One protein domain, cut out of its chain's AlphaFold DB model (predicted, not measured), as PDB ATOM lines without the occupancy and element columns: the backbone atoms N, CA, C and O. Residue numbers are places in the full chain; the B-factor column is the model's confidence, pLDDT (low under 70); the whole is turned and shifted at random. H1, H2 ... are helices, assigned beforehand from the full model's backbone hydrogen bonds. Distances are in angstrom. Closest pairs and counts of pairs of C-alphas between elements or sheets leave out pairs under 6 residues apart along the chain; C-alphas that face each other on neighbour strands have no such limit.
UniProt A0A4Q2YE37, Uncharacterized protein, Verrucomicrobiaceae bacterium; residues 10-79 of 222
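This is residues 10 to 79 of the 222 residues of an uncharacterized protein of Verrucomicrobiaceae bacterium (UniProt A0A4Q2YE37). Two long helices make a narrow V: H2, the longer arm, and H1 meet near the link that joins them, and from there the arms spread apart, with a kink in H1. They form an open helical hairpin, touching only near the closed end of the V; much of both arms stands free. The printed part has 70 residues with two named helices, H1 then H2, and no named strand; the class is all helix. The whole is only just extended, close to loose, with a radius of gyration of the C-alphas of 17.0 A, and flat, spanning 54 by 28 by 13 A.

H2, residues 44 to 74, touches H1, residues 10 to 35, with its residues 47 to 52 alone. H1 touches H2 with residues 29 to 34 alone. The closest C-alphas of the two helices are those of Ser 33 and Arg 48, 4.6 A apart. Their lines stand at a shallow tilt of 28 degrees, opposite ways, and the centres are 13.7 A apart. H1 has a kink of 27 degrees near residue 27. Residues 10 to 24 of H1 and 56 to 67 of H2 stand free, as do residues 69 to 75, of which 69 to 74 belong to H2. Within hydrogen-bond range are 26 of 27 O i to N i+4 pairs in H2 and 20 of 22 in H1.

H2 measures 44.9 A from C-alpha 44 at (-2.460, -19.791, 33.672) to C-alpha 74 at (8.464, 23.159, 40.861). H1 measures 36.5 A and begins with C-alpha 10 at (20.671, 13.961, 34.033).

The C-alphas farthest apart, of Gly 40 and Pro 77, are 54.2 A apart. The printed part has no cut, and the link from H1 to H2, 8 residues, is short. Mean pLDDT of the printed part is 81.0; residues 38 to 45 are under 70.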
ATOM      1  N   THR A  10      21.922  14.267  33.322       85.25
ATOM      2  CA  THR A  10      20.671  13.961  34.033       85.25
ATOM      3  C   THR A  10      19.688  13.157  33.175       85.25
ATOM      4  O   THR A  10      19.077  12.206  33.658       85.25
ATOM      5  N   ALA A  11      19.548  13.498  31.891       82.81
ATOM      6  CA  ALA A  11      18.669  12.776  30.971       82.81
ATOM      7  C   ALA A  11      19.193  11.358  30.705       82.81
ATOM      8  O   ALA A  11      18.415  10.406  30.693       82.81
ATOM      9  N   LEU A  12      20.516  11.212  30.573       85.81
ATOM     10  CA  LEU A  12      21.155   9.907  30.433       85.81
ATOM     11  C   LEU A  12      20.924   9.035  31.676       85.81
ATOM     12  O   LEU A  12      20.569   7.869  31.539       85.81
ATOM     13  N   LEU A  13      21.056   9.596  32.881       89.50
ATOM     14  CA  LEU A  13      20.793   8.876  34.130       89.50
ATOM     15  C   LEU A  13      19.343   8.376  34.218       89.50
ATOM     16  O   LEU A  13      19.125   7.207  34.534       89.50
ATOM     17  N   TYR A  14      18.352   9.211  33.892       86.62
ATOM     18  CA  TYR A  14      16.948   8.782  33.878       86.62
ATOM     19  C   TYR A  14      16.654   7.740  32.793       86.62
ATOM     20  O   TYR A  14      15.884   6.804  33.028       86.62
ATOM     21  N   ALA A  15      17.292   7.856  31.626       83.94
ATOM     22  CA  ALA A  15      17.176   6.861  30.567       83.94
ATOM     23  C   ALA A  15      17.757   5.507  31.007       83.94
ATOM     24  O   ALA A  15      17.093   4.483  30.877       83.94
ATOM     25  N   LEU A  16      18.948   5.491  31.612       86.12
ATOM     26  CA  LEU A  16      19.554   4.269  32.151       86.12
ATOM     27  C   LEU A  16      18.725   3.671  33.296       86.12
ATOM     28  O   LEU A  16      18.514   2.460  33.330       86.12
ATOM     29  N   GLY A  17      18.186   4.506  34.188       86.00
ATOM     30  CA  GLY A  17      17.257   4.063  35.232       86.00
ATOM     31  C   GLY A  17      16.003   3.403  34.650       86.00
ATOM     32  O   GLY A  17      15.543   2.374  35.150       86.00
ATOM     33  N   THR A  18      15.489   3.938  33.542       84.31
ATOM     34  CA  THR A  18      14.363   3.357  32.797       84.31
ATOM     35  C   THR A  18      14.745   1.994  32.218       84.31
ATOM     36  O   THR A  18      14.005   1.034  32.404       84.31
ATOM     37  N   VAL A  19      15.918   1.868  31.590       82.75
ATOM     38  CA  VAL A  19      16.413   0.589  31.046       82.75
ATOM     39  C   VAL A  19      16.524  -0.476  32.139       82.75
ATOM     40  O   VAL A  19      16.072  -1.602  31.944       82.75
ATOM     41  N   VAL A  20      17.066  -0.128  33.309       85.75
ATOM     42  CA  VAL A  20      17.199  -1.070  34.432       85.75
ATOM     43  C   VAL A  20      15.831  -1.489  34.974       85.75
ATOM     44  O   VAL A  20      15.568  -2.682  35.135       85.75
ATOM     45  N   THR A  21      14.941  -0.531  35.237       85.94
ATOM     46  CA  THR A  21      13.616  -0.810  35.821       85.94
ATOM     47  C   THR A  21      12.721  -1.609  34.874       85.94
ATOM     48  O   THR A  21      12.102  -2.586  35.297       85.94
ATOM     49  N   TRP A  22      12.708  -1.273  33.582       81.25
ATOM     50  CA  TRP A  22      11.966  -2.022  32.565       81.25
ATOM     51  C   TRP A  22      12.602  -3.367  32.206       81.25
ATOM     52  O   TRP A  22      11.886  -4.326  31.917       81.25
ATOM     53  N   GLY A  23      13.930  -3.479  32.262       79.38
ATOM     54  CA  GLY A  23      14.612  -4.763  32.108       79.38
ATOM     55  C   GLY A  23      14.221  -5.741  33.218       79.38
ATOM     56  O   GLY A  23      13.887  -6.896  32.951       79.38
ATOM     57  N   LEU A  24      14.180  -5.267  34.467       83.44
ATOM     58  CA  LEU A  24      13.824  -6.094  35.621       83.44
ATOM     59  C   LEU A  24      12.322  -6.422  35.677       83.44
ATOM     60  O   LEU A  24      11.945  -7.507  36.127       83.44
ATOM     61  N   TYR A  25      11.475  -5.518  35.177       82.25
ATOM     62  CA  TYR A  25      10.018  -5.663  35.145       82.25
ATOM     63  C   TYR A  25       9.563  -7.018  34.594       82.25
ATOM     64  O   TYR A  25       8.761  -7.694  35.232       82.25
ATOM     65  N   SER A  26      10.103  -7.459  33.457       74.25
ATOM     66  CA  SER A  26       9.641  -8.690  32.795       74.25
ATOM     67  C   SER A  26       9.918  -9.945  33.631       74.25
ATOM     68  O   SER A  26       9.099 -10.864  33.678       74.25
ATOM     69  N   VAL A  27      11.038  -9.959  34.361       79.06
ATOM     70  CA  VAL A  27      11.400 -11.044  35.286       79.06
ATOM     71  C   VAL A  27      10.501 -11.024  36.522       79.06
ATOM     72  O   VAL A  27      10.005 -12.071  36.943       79.06
ATOM     73  N   LEU A  28      10.265  -9.840  37.096       81.44
ATOM     74  CA  LEU A  28       9.392  -9.667  38.259       81.44
ATOM     75  C   LEU A  28       7.940 -10.027  37.934       81.44
ATOM     76  O   LEU A  28       7.302 -10.728  38.715       81.44
ATOM     77  N   LEU A  29       7.436  -9.623  36.767       81.38
ATOM     78  CA  LEU A  29       6.083  -9.934  36.312       81.38
ATOM     79  C   LEU A  29       5.902 -11.429  36.060       81.38
ATOM     80  O   LEU A  29       4.878 -11.997  36.444       81.38
ATOM     81  N   HIS A  30       6.891 -12.080  35.444       76.38
ATOM     82  CA  HIS A  30       6.861 -13.525  35.250       76.38
ATOM     83  C   HIS A  30       6.819 -14.255  36.598       76.38
ATOM     84  O   HIS A  30       5.947 -15.097  36.809       76.38
ATOM     85  N   LYS A  31       7.685 -13.877  37.550       79.12
ATOM     86  CA  LYS A  31       7.661 -14.431  38.913       79.12
ATOM     87  C   LYS A  31       6.330 -14.178  39.622       79.12
ATOM     88  O   LYS A  31       5.773 -15.110  40.193       79.12
ATOM     89  N   GLY A  32       5.804 -12.955  39.554       78.81
ATOM     90  CA  GLY A  32       4.508 -12.598  40.132       78.81
ATOM     91  C   GLY A  32       3.370 -13.435  39.552       78.81
ATOM     92  O   GLY A  32       2.548 -13.948  40.302       78.81
ATOM     93  N   SER A  33       3.378 -13.658  38.235       76.00
ATOM     94  CA  SER A  33       2.368 -14.469  37.546       76.00
ATOM     95  C   SER A  33       2.405 -15.934  37.973       76.00
ATOM     96  O   SER A  33       1.357 -16.552  38.132       76.00
ATOM     97  N   MET A  34       3.602 -16.494  38.177       75.06
ATOM     98  CA  MET A  34       3.767 -17.871  38.657       75.06
ATOM     99  C   MET A  34       3.359 -18.023  40.125       75.06
ATOM    100  O   MET A  34       2.749 -19.022  40.486       75.06
ATOM    101  N   ALA A  35       3.633 -17.021  40.964       78.88
ATOM    102  CA  ALA A  35       3.238 -17.025  42.375       78.88
ATOM    103  C   ALA A  35       1.718 -16.878  42.593       78.88
ATOM    104  O   ALA A  35       1.221 -17.192  43.668       78.88
ATOM    105  N   MET A  36       0.979 -16.419  41.579       75.56
ATOM    106  CA  MET A  36      -0.485 -16.297  41.597       75.56
ATOM    107  C   MET A  36      -1.198 -17.551  41.061       75.56
ATOM    108  O   MET A  36      -2.419 -17.525  40.863       75.56
ATOM    109  N   ALA A  37      -0.464 -18.630  40.764       71.50
ATOM    110  CA  ALA A  37      -1.038 -19.908  40.353       71.50
ATOM    111  C   ALA A  37      -1.765 -20.569  41.533       71.50
ATOM    112  O   ALA A  37      -1.189 -20.752  42.605       71.50
ATOM    113  N   ILE A  38      -3.036 -20.926  41.335       67.75
ATOM    114  CA  ILE A  38      -3.817 -21.674  42.326       67.75
ATOM    115  C   ILE A  38      -3.614 -23.171  42.043       67.75
ATOM    116  O   ILE A  38      -3.890 -23.600  40.919       67.75
ATOM    117  N   PRO A  39      -3.153 -23.979  43.018       61.03
ATOM    118  CA  PRO A  39      -3.013 -25.420  42.833       61.03
ATOM    119  C   PRO A  39      -4.349 -26.054  42.415       61.03
ATOM    120  O   PRO A  39      -5.350 -25.901  43.109       61.03
ATOM    121  N   GLY A  40      -4.369 -26.751  41.275       59.22
ATOM    122  CA  GLY A  40      -5.551 -27.466  40.772       59.22
ATOM    123  C   GLY A  40      -6.463 -26.686  39.815       59.22
ATOM    124  O   GLY A  40      -7.367 -27.292  39.249       59.22
ATOM    125  N   ALA A  41      -6.222 -25.393  39.571       60.12
ATOM    126  CA  ALA A  41      -6.943 -24.624  38.553       60.12
ATOM    127  C   ALA A  41      -6.074 -24.455  37.286       60.12
ATOM    128  O   ALA A  41      -4.972 -23.912  37.389       60.12
ATOM    129  N   PRO A  42      -6.531 -24.863  36.086       57.75
ATOM    130  CA  PRO A  42      -5.749 -24.785  34.845       57.75
ATOM    131  C   PRO A  42      -5.657 -23.366  34.238       57.75
ATOM    132  O   PRO A  42      -5.330 -23.211  33.062       57.75
ATOM    133  N   ASP A  43      -5.897 -22.310  35.021       65.81
ATOM    134  CA  ASP A  43      -6.024 -20.935  34.523       65.81
ATOM    135  C   ASP A  43      -4.715 -20.139  34.612       65.81
ATOM    136  O   ASP A  43      -4.598 -19.135  35.325       65.81
ATOM    137  N   PHE A  44      -3.721 -20.536  33.815       66.50
ATOM    138  CA  PHE A  44      -2.460 -19.791  33.672       66.50
ATOM    139  C   PHE A  44      -2.669 -18.342  33.203       66.50
ATOM    140  O   PHE A  44      -1.904 -17.444  33.571       66.50
ATOM    141  N   LEU A  45      -3.709 -18.104  32.400       68.88
ATOM    142  CA  LEU A  45      -4.085 -16.769  31.945       68.88
ATOM    143  C   LEU A  45      -4.645 -15.932  33.104       68.88
ATOM    144  O   LEU A  45      -4.253 -14.778  33.273       68.88
ATOM    145  N   GLY A  46      -5.476 -16.531  33.963       71.12
ATOM    146  CA  GLY A  46      -6.058 -15.871  35.131       71.12
ATOM    147  C   GLY A  46      -5.001 -15.380  36.123       71.12
ATOM    148  O   GLY A  46      -5.062 -14.237  36.576       71.12
ATOM    149  N   SER A  47      -3.980 -16.189  36.418       73.94
ATOM    150  CA  SER A  47      -2.876 -15.792  37.307       73.94
ATOM    151  C   SER A  47      -2.056 -14.622  36.754       73.94
ATOM    152  O   SER A  47      -1.696 -13.713  37.501       73.94
ATOM    153  N   ARG A  48      -1.829 -14.582  35.435       73.88
ATOM    154  CA  ARG A  48      -1.143 -13.469  34.759       73.88
ATOM    155  C   ARG A  48      -1.976 -12.189  34.760       73.88
ATOM    156  O   ARG A  48      -1.430 -11.120  35.025       73.88
ATOM    157  N   MET A  49      -3.286 -12.285  34.521       79.69
ATOM    158  CA  MET A  49      -4.187 -11.127  34.582       79.69
ATOM    159  C   MET A  49      -4.257 -10.537  35.993       79.69
ATOM    160  O   MET A  49      -4.220  -9.319  36.144       79.69
ATOM    161  N   LYS A  50      -4.269 -11.379  37.037       80.12
ATOM    162  CA  LYS A  50      -4.191 -10.923  38.436       80.12
ATOM    163  C   LYS A  50      -2.903 -10.143  38.693       80.12
ATOM    164  O   LYS A  50      -2.959  -9.037  39.217       80.12
ATOM    165  N   SER A  51      -1.746 -10.664  38.281       82.00
ATOM    166  CA  SER A  51      -0.481  -9.930  38.419       82.00
ATOM    167  C   SER A  51      -0.462  -8.626  37.622       82.00
ATOM    168  O   SER A  51       0.024  -7.616  38.126       82.00
ATOM    169  N   PHE A  52      -1.024  -8.611  36.413       79.56
ATOM    170  CA  PHE A  52      -1.127  -7.397  35.605       79.56
ATOM    171  C   PHE A  52      -2.059  -6.349  36.213       79.56
ATOM    172  O   PHE A  52      -1.751  -5.163  36.147       79.56
ATOM    173  N   LEU A  53      -3.149  -6.759  36.865       84.56
ATOM    174  CA  LEU A  53      -4.021  -5.841  37.596       84.56
ATOM    175  C   LEU A  53      -3.221  -5.055  38.645       84.56
ATOM    176  O   LEU A  53      -3.336  -3.834  38.721       84.56
ATOM    177  N   LEU A  54      -2.348  -5.737  39.396       86.38
ATOM    178  CA  LEU A  54      -1.483  -5.091  40.386       86.38
ATOM    179  C   LEU A  54      -0.434  -4.173  39.735       86.38
ATOM    180  O   LEU A  54      -0.117  -3.125  40.296       86.38
ATOM    181  N   VAL A  55       0.056  -4.505  38.535       85.25
ATOM    182  CA  VAL A  55       0.889  -3.582  37.740       85.25
ATOM    183  C   VAL A  55       0.099  -2.332  37.345       85.25
ATOM    184  O   VAL A  55       0.612  -1.224  37.485       85.25
ATOM    185  N   GLY A  56      -1.150  -2.489  36.902       83.25
ATOM    186  CA  GLY A  56      -2.035  -1.373  36.563       83.25
ATOM    187  C   GLY A  56      -2.282  -0.445  37.754       83.25
ATOM    188  O   GLY A  56      -2.175   0.773  37.620       83.25
ATOM    189  N   VAL A  57      -2.517  -1.009  38.942       86.19
ATOM    190  CA  VAL A  57      -2.637  -0.236  40.191       86.19
ATOM    191  C   VAL A  57      -1.348   0.532  40.486       86.19
ATOM    192  O   VAL A  57      -1.398   1.725  40.782       86.19
ATOM    193  N   ALA A  58      -0.183  -0.108  40.355       87.19
ATOM    194  CA  ALA A  58       1.099   0.564  40.551       87.19
ATOM    195  C   ALA A  58       1.304   1.725  39.558       87.19
ATOM    196  O   ALA A  58       1.773   2.793  39.951       87.19
ATOM    197  N   TYR A  59       0.908   1.555  38.291       86.88
ATOM    198  CA  TYR A  59       0.958   2.615  37.279       86.88
ATOM    199  C   TYR A  59       0.015   3.775  37.587       86.88
ATOM    200  O   TYR A  59       0.405   4.922  37.386       86.88
ATOM    201  N   LEU A  60      -1.178   3.510  38.123       87.06
ATOM    202  CA  LEU A  60      -2.087   4.565  38.568       87.06
ATOM    203  C   LEU A  60      -1.462   5.381  39.708       87.06
ATOM    204  O   LEU A  60      -1.465   6.609  39.668       87.06
ATOM    205  N   ILE A  61      -0.865   4.705  40.695       89.94
ATOM    206  CA  ILE A  61      -0.220   5.365  41.835       89.94
ATOM    207  C   ILE A  61       0.960   6.214  41.360       89.94
ATOM    208  O   ILE A  61       0.999   7.411  41.626       89.94
ATOM    209  N   VAL A  62       1.915   5.630  40.635       89.12
ATOM    210  CA  VAL A  62       3.131   6.344  40.208       89.12
ATOM    211  C   VAL A  62       2.810   7.424  39.172       89.12
ATOM    212  O   VAL A  62       3.354   8.525  39.251       89.12
ATOM    213  N   GLY A  63       1.904   7.135  38.236       85.06
ATOM    214  CA  GLY A  63       1.482   8.054  37.181       85.06
ATOM    215  C   GLY A  63       0.709   9.268  37.689       85.06
ATOM    216  O   GLY A  63       0.769  10.317  37.059       85.06
ATOM    217  N   ILE A  64       0.036   9.168  38.839       88.75
ATOM    218  CA  ILE A  64      -0.641  10.304  39.479       88.75
ATOM    219  C   ILE A  64       0.292  10.985  40.486       88.75
ATOM    220  O   ILE A  64       0.549  12.183  40.393       88.75
ATOM    221  N   VAL A  65       0.838  10.233  41.442       90.31
ATOM    222  CA  VAL A  65       1.604  10.793  42.566       90.31
ATOM    223  C   VAL A  65       2.926  11.407  42.099       90.31
ATOM    224  O   VAL A  65       3.298  12.479  42.576       90.31
ATOM    225  N   GLY A  66       3.624  10.781  41.146       88.94
ATOM    226  CA  GLY A  66       4.915  11.261  40.644       88.94
ATOM    227  C   GLY A  66       4.839  12.671  40.042       88.94
ATOM    228  O   GLY A  66       5.523  13.574  40.538       88.94
ATOM    229  N   PRO A  67       3.992  12.905  39.021       86.19
ATOM    230  CA  PRO A  67       3.799  14.235  38.451       86.19
ATOM    231  C   PRO A  67       3.317  15.262  39.477       86.19
ATOM    232  O   PRO A  67       3.826  16.381  39.481       86.19
ATOM    233  N   LEU A  68       2.417  14.887  40.394       88.50
ATOM    234  CA  LEU A  68       1.923  15.789  41.441       88.50
ATOM    235  C   LEU A  68       3.034  16.277  42.378       88.50
ATOM    236  O   LEU A  68       3.101  17.470  42.680       88.50
ATOM    237  N   ILE A  69       3.929  15.384  42.815       90.06
ATOM    238  CA  ILE A  69       5.086  15.760  43.641       90.06
ATOM    239  C   ILE A  69       5.979  16.736  42.872       90.06
ATOM    240  O   ILE A  69       6.351  17.779  43.409       90.06
ATOM    241  N   ILE A  70       6.289  16.438  41.608       88.31
ATOM    242  CA  ILE A  70       7.162  17.288  40.789       88.31
ATOM    243  C   ILE A  70       6.526  18.662  40.550       88.31
ATOM    244  O   ILE A  70       7.208  19.675  40.696       88.31
ATOM    245  N   MET A  71       5.229  18.720  40.235       88.19
ATOM    246  CA  MET A  71       4.495  19.977  40.057       88.19
ATOM    247  C   MET A  71       4.518  20.825  41.331       88.19
ATOM    248  O   MET A  71       4.735  22.033  41.249       88.19
ATOM    249  N   LYS A  72       4.359  20.193  42.504       87.44
ATOM    250  CA  LYS A  72       4.415  20.875  43.803       87.44
ATOM    251  C   LYS A  72       5.812  21.421  44.102       87.44
ATOM    252  O   LYS A  72       5.929  22.574  44.499       87.44
ATOM    253  N   VAL A  73       6.862  20.630  43.873       90.94
ATOM    254  CA  VAL A  73       8.260  21.055  44.084       90.94
ATOM    255  C   VAL A  73       8.660  22.176  43.123       90.94
ATOM    256  O   VAL A  73       9.395  23.081  43.504       90.94
ATOM    257  N   LYS A  74       8.166  22.144  41.879       87.88
ATOM    258  CA  LYS A  74       8.464  23.159  40.861       87.88
ATOM    259  C   LYS A  74       7.553  24.390  40.896       87.88
ATOM    260  O   LYS A  74       7.775  25.300  40.103       87.88
ATOM    261  N   GLY A  75       6.522  24.417  41.743       85.62
ATOM    262  CA  GLY A  75       5.549  25.514  41.787       85.62
ATOM    263  C   GLY A  75       4.773  25.705  40.476       85.62
ATOM    264  O   GLY A  75       4.454  26.830  40.106       85.62
ATOM    265  N   THR A  76       4.516  24.626  39.729       85.56
ATOM    266  CA  THR A  76       3.851  24.710  38.417       85.56
ATOM    267  C   THR A  76       2.357  25.027  38.585       85.56
ATOM    268  O   THR A  76       1.691  24.346  39.369       85.56
ATOM    269  N   PRO A  77       1.805  26.023  37.862       83.94
ATOM    270  CA  PRO A  77       0.394  26.377  37.969       83.94
ATOM    271  C   PRO A  77      -0.513  25.238  37.485       83.94
ATOM    272  O   PRO A  77      -0.204  24.538  36.520       83.94
ATOM    273  N   TRP A  78      -1.663  25.083  38.143       81.19
ATOM    274  CA  TRP A  78      -2.698  24.088  37.833       81.19
ATOM    275  C   TRP A  78      -3.547  24.499  36.623       81.19
ATOM    276  O   TRP A  78      -4.759  24.679  36.709       81.19
ATOM    277  N   VAL A  79      -2.894  24.686  35.481       84.06
ATOM    278  CA  VAL A  79      -3.544  25.060  34.224       84.06
ATOM    279  C   VAL A  79      -3.268  23.970  33.199       84.06
ATOM    280  O   VAL A  79      -2.115  23.704  32.864       84.06
TER     281      VAL A  79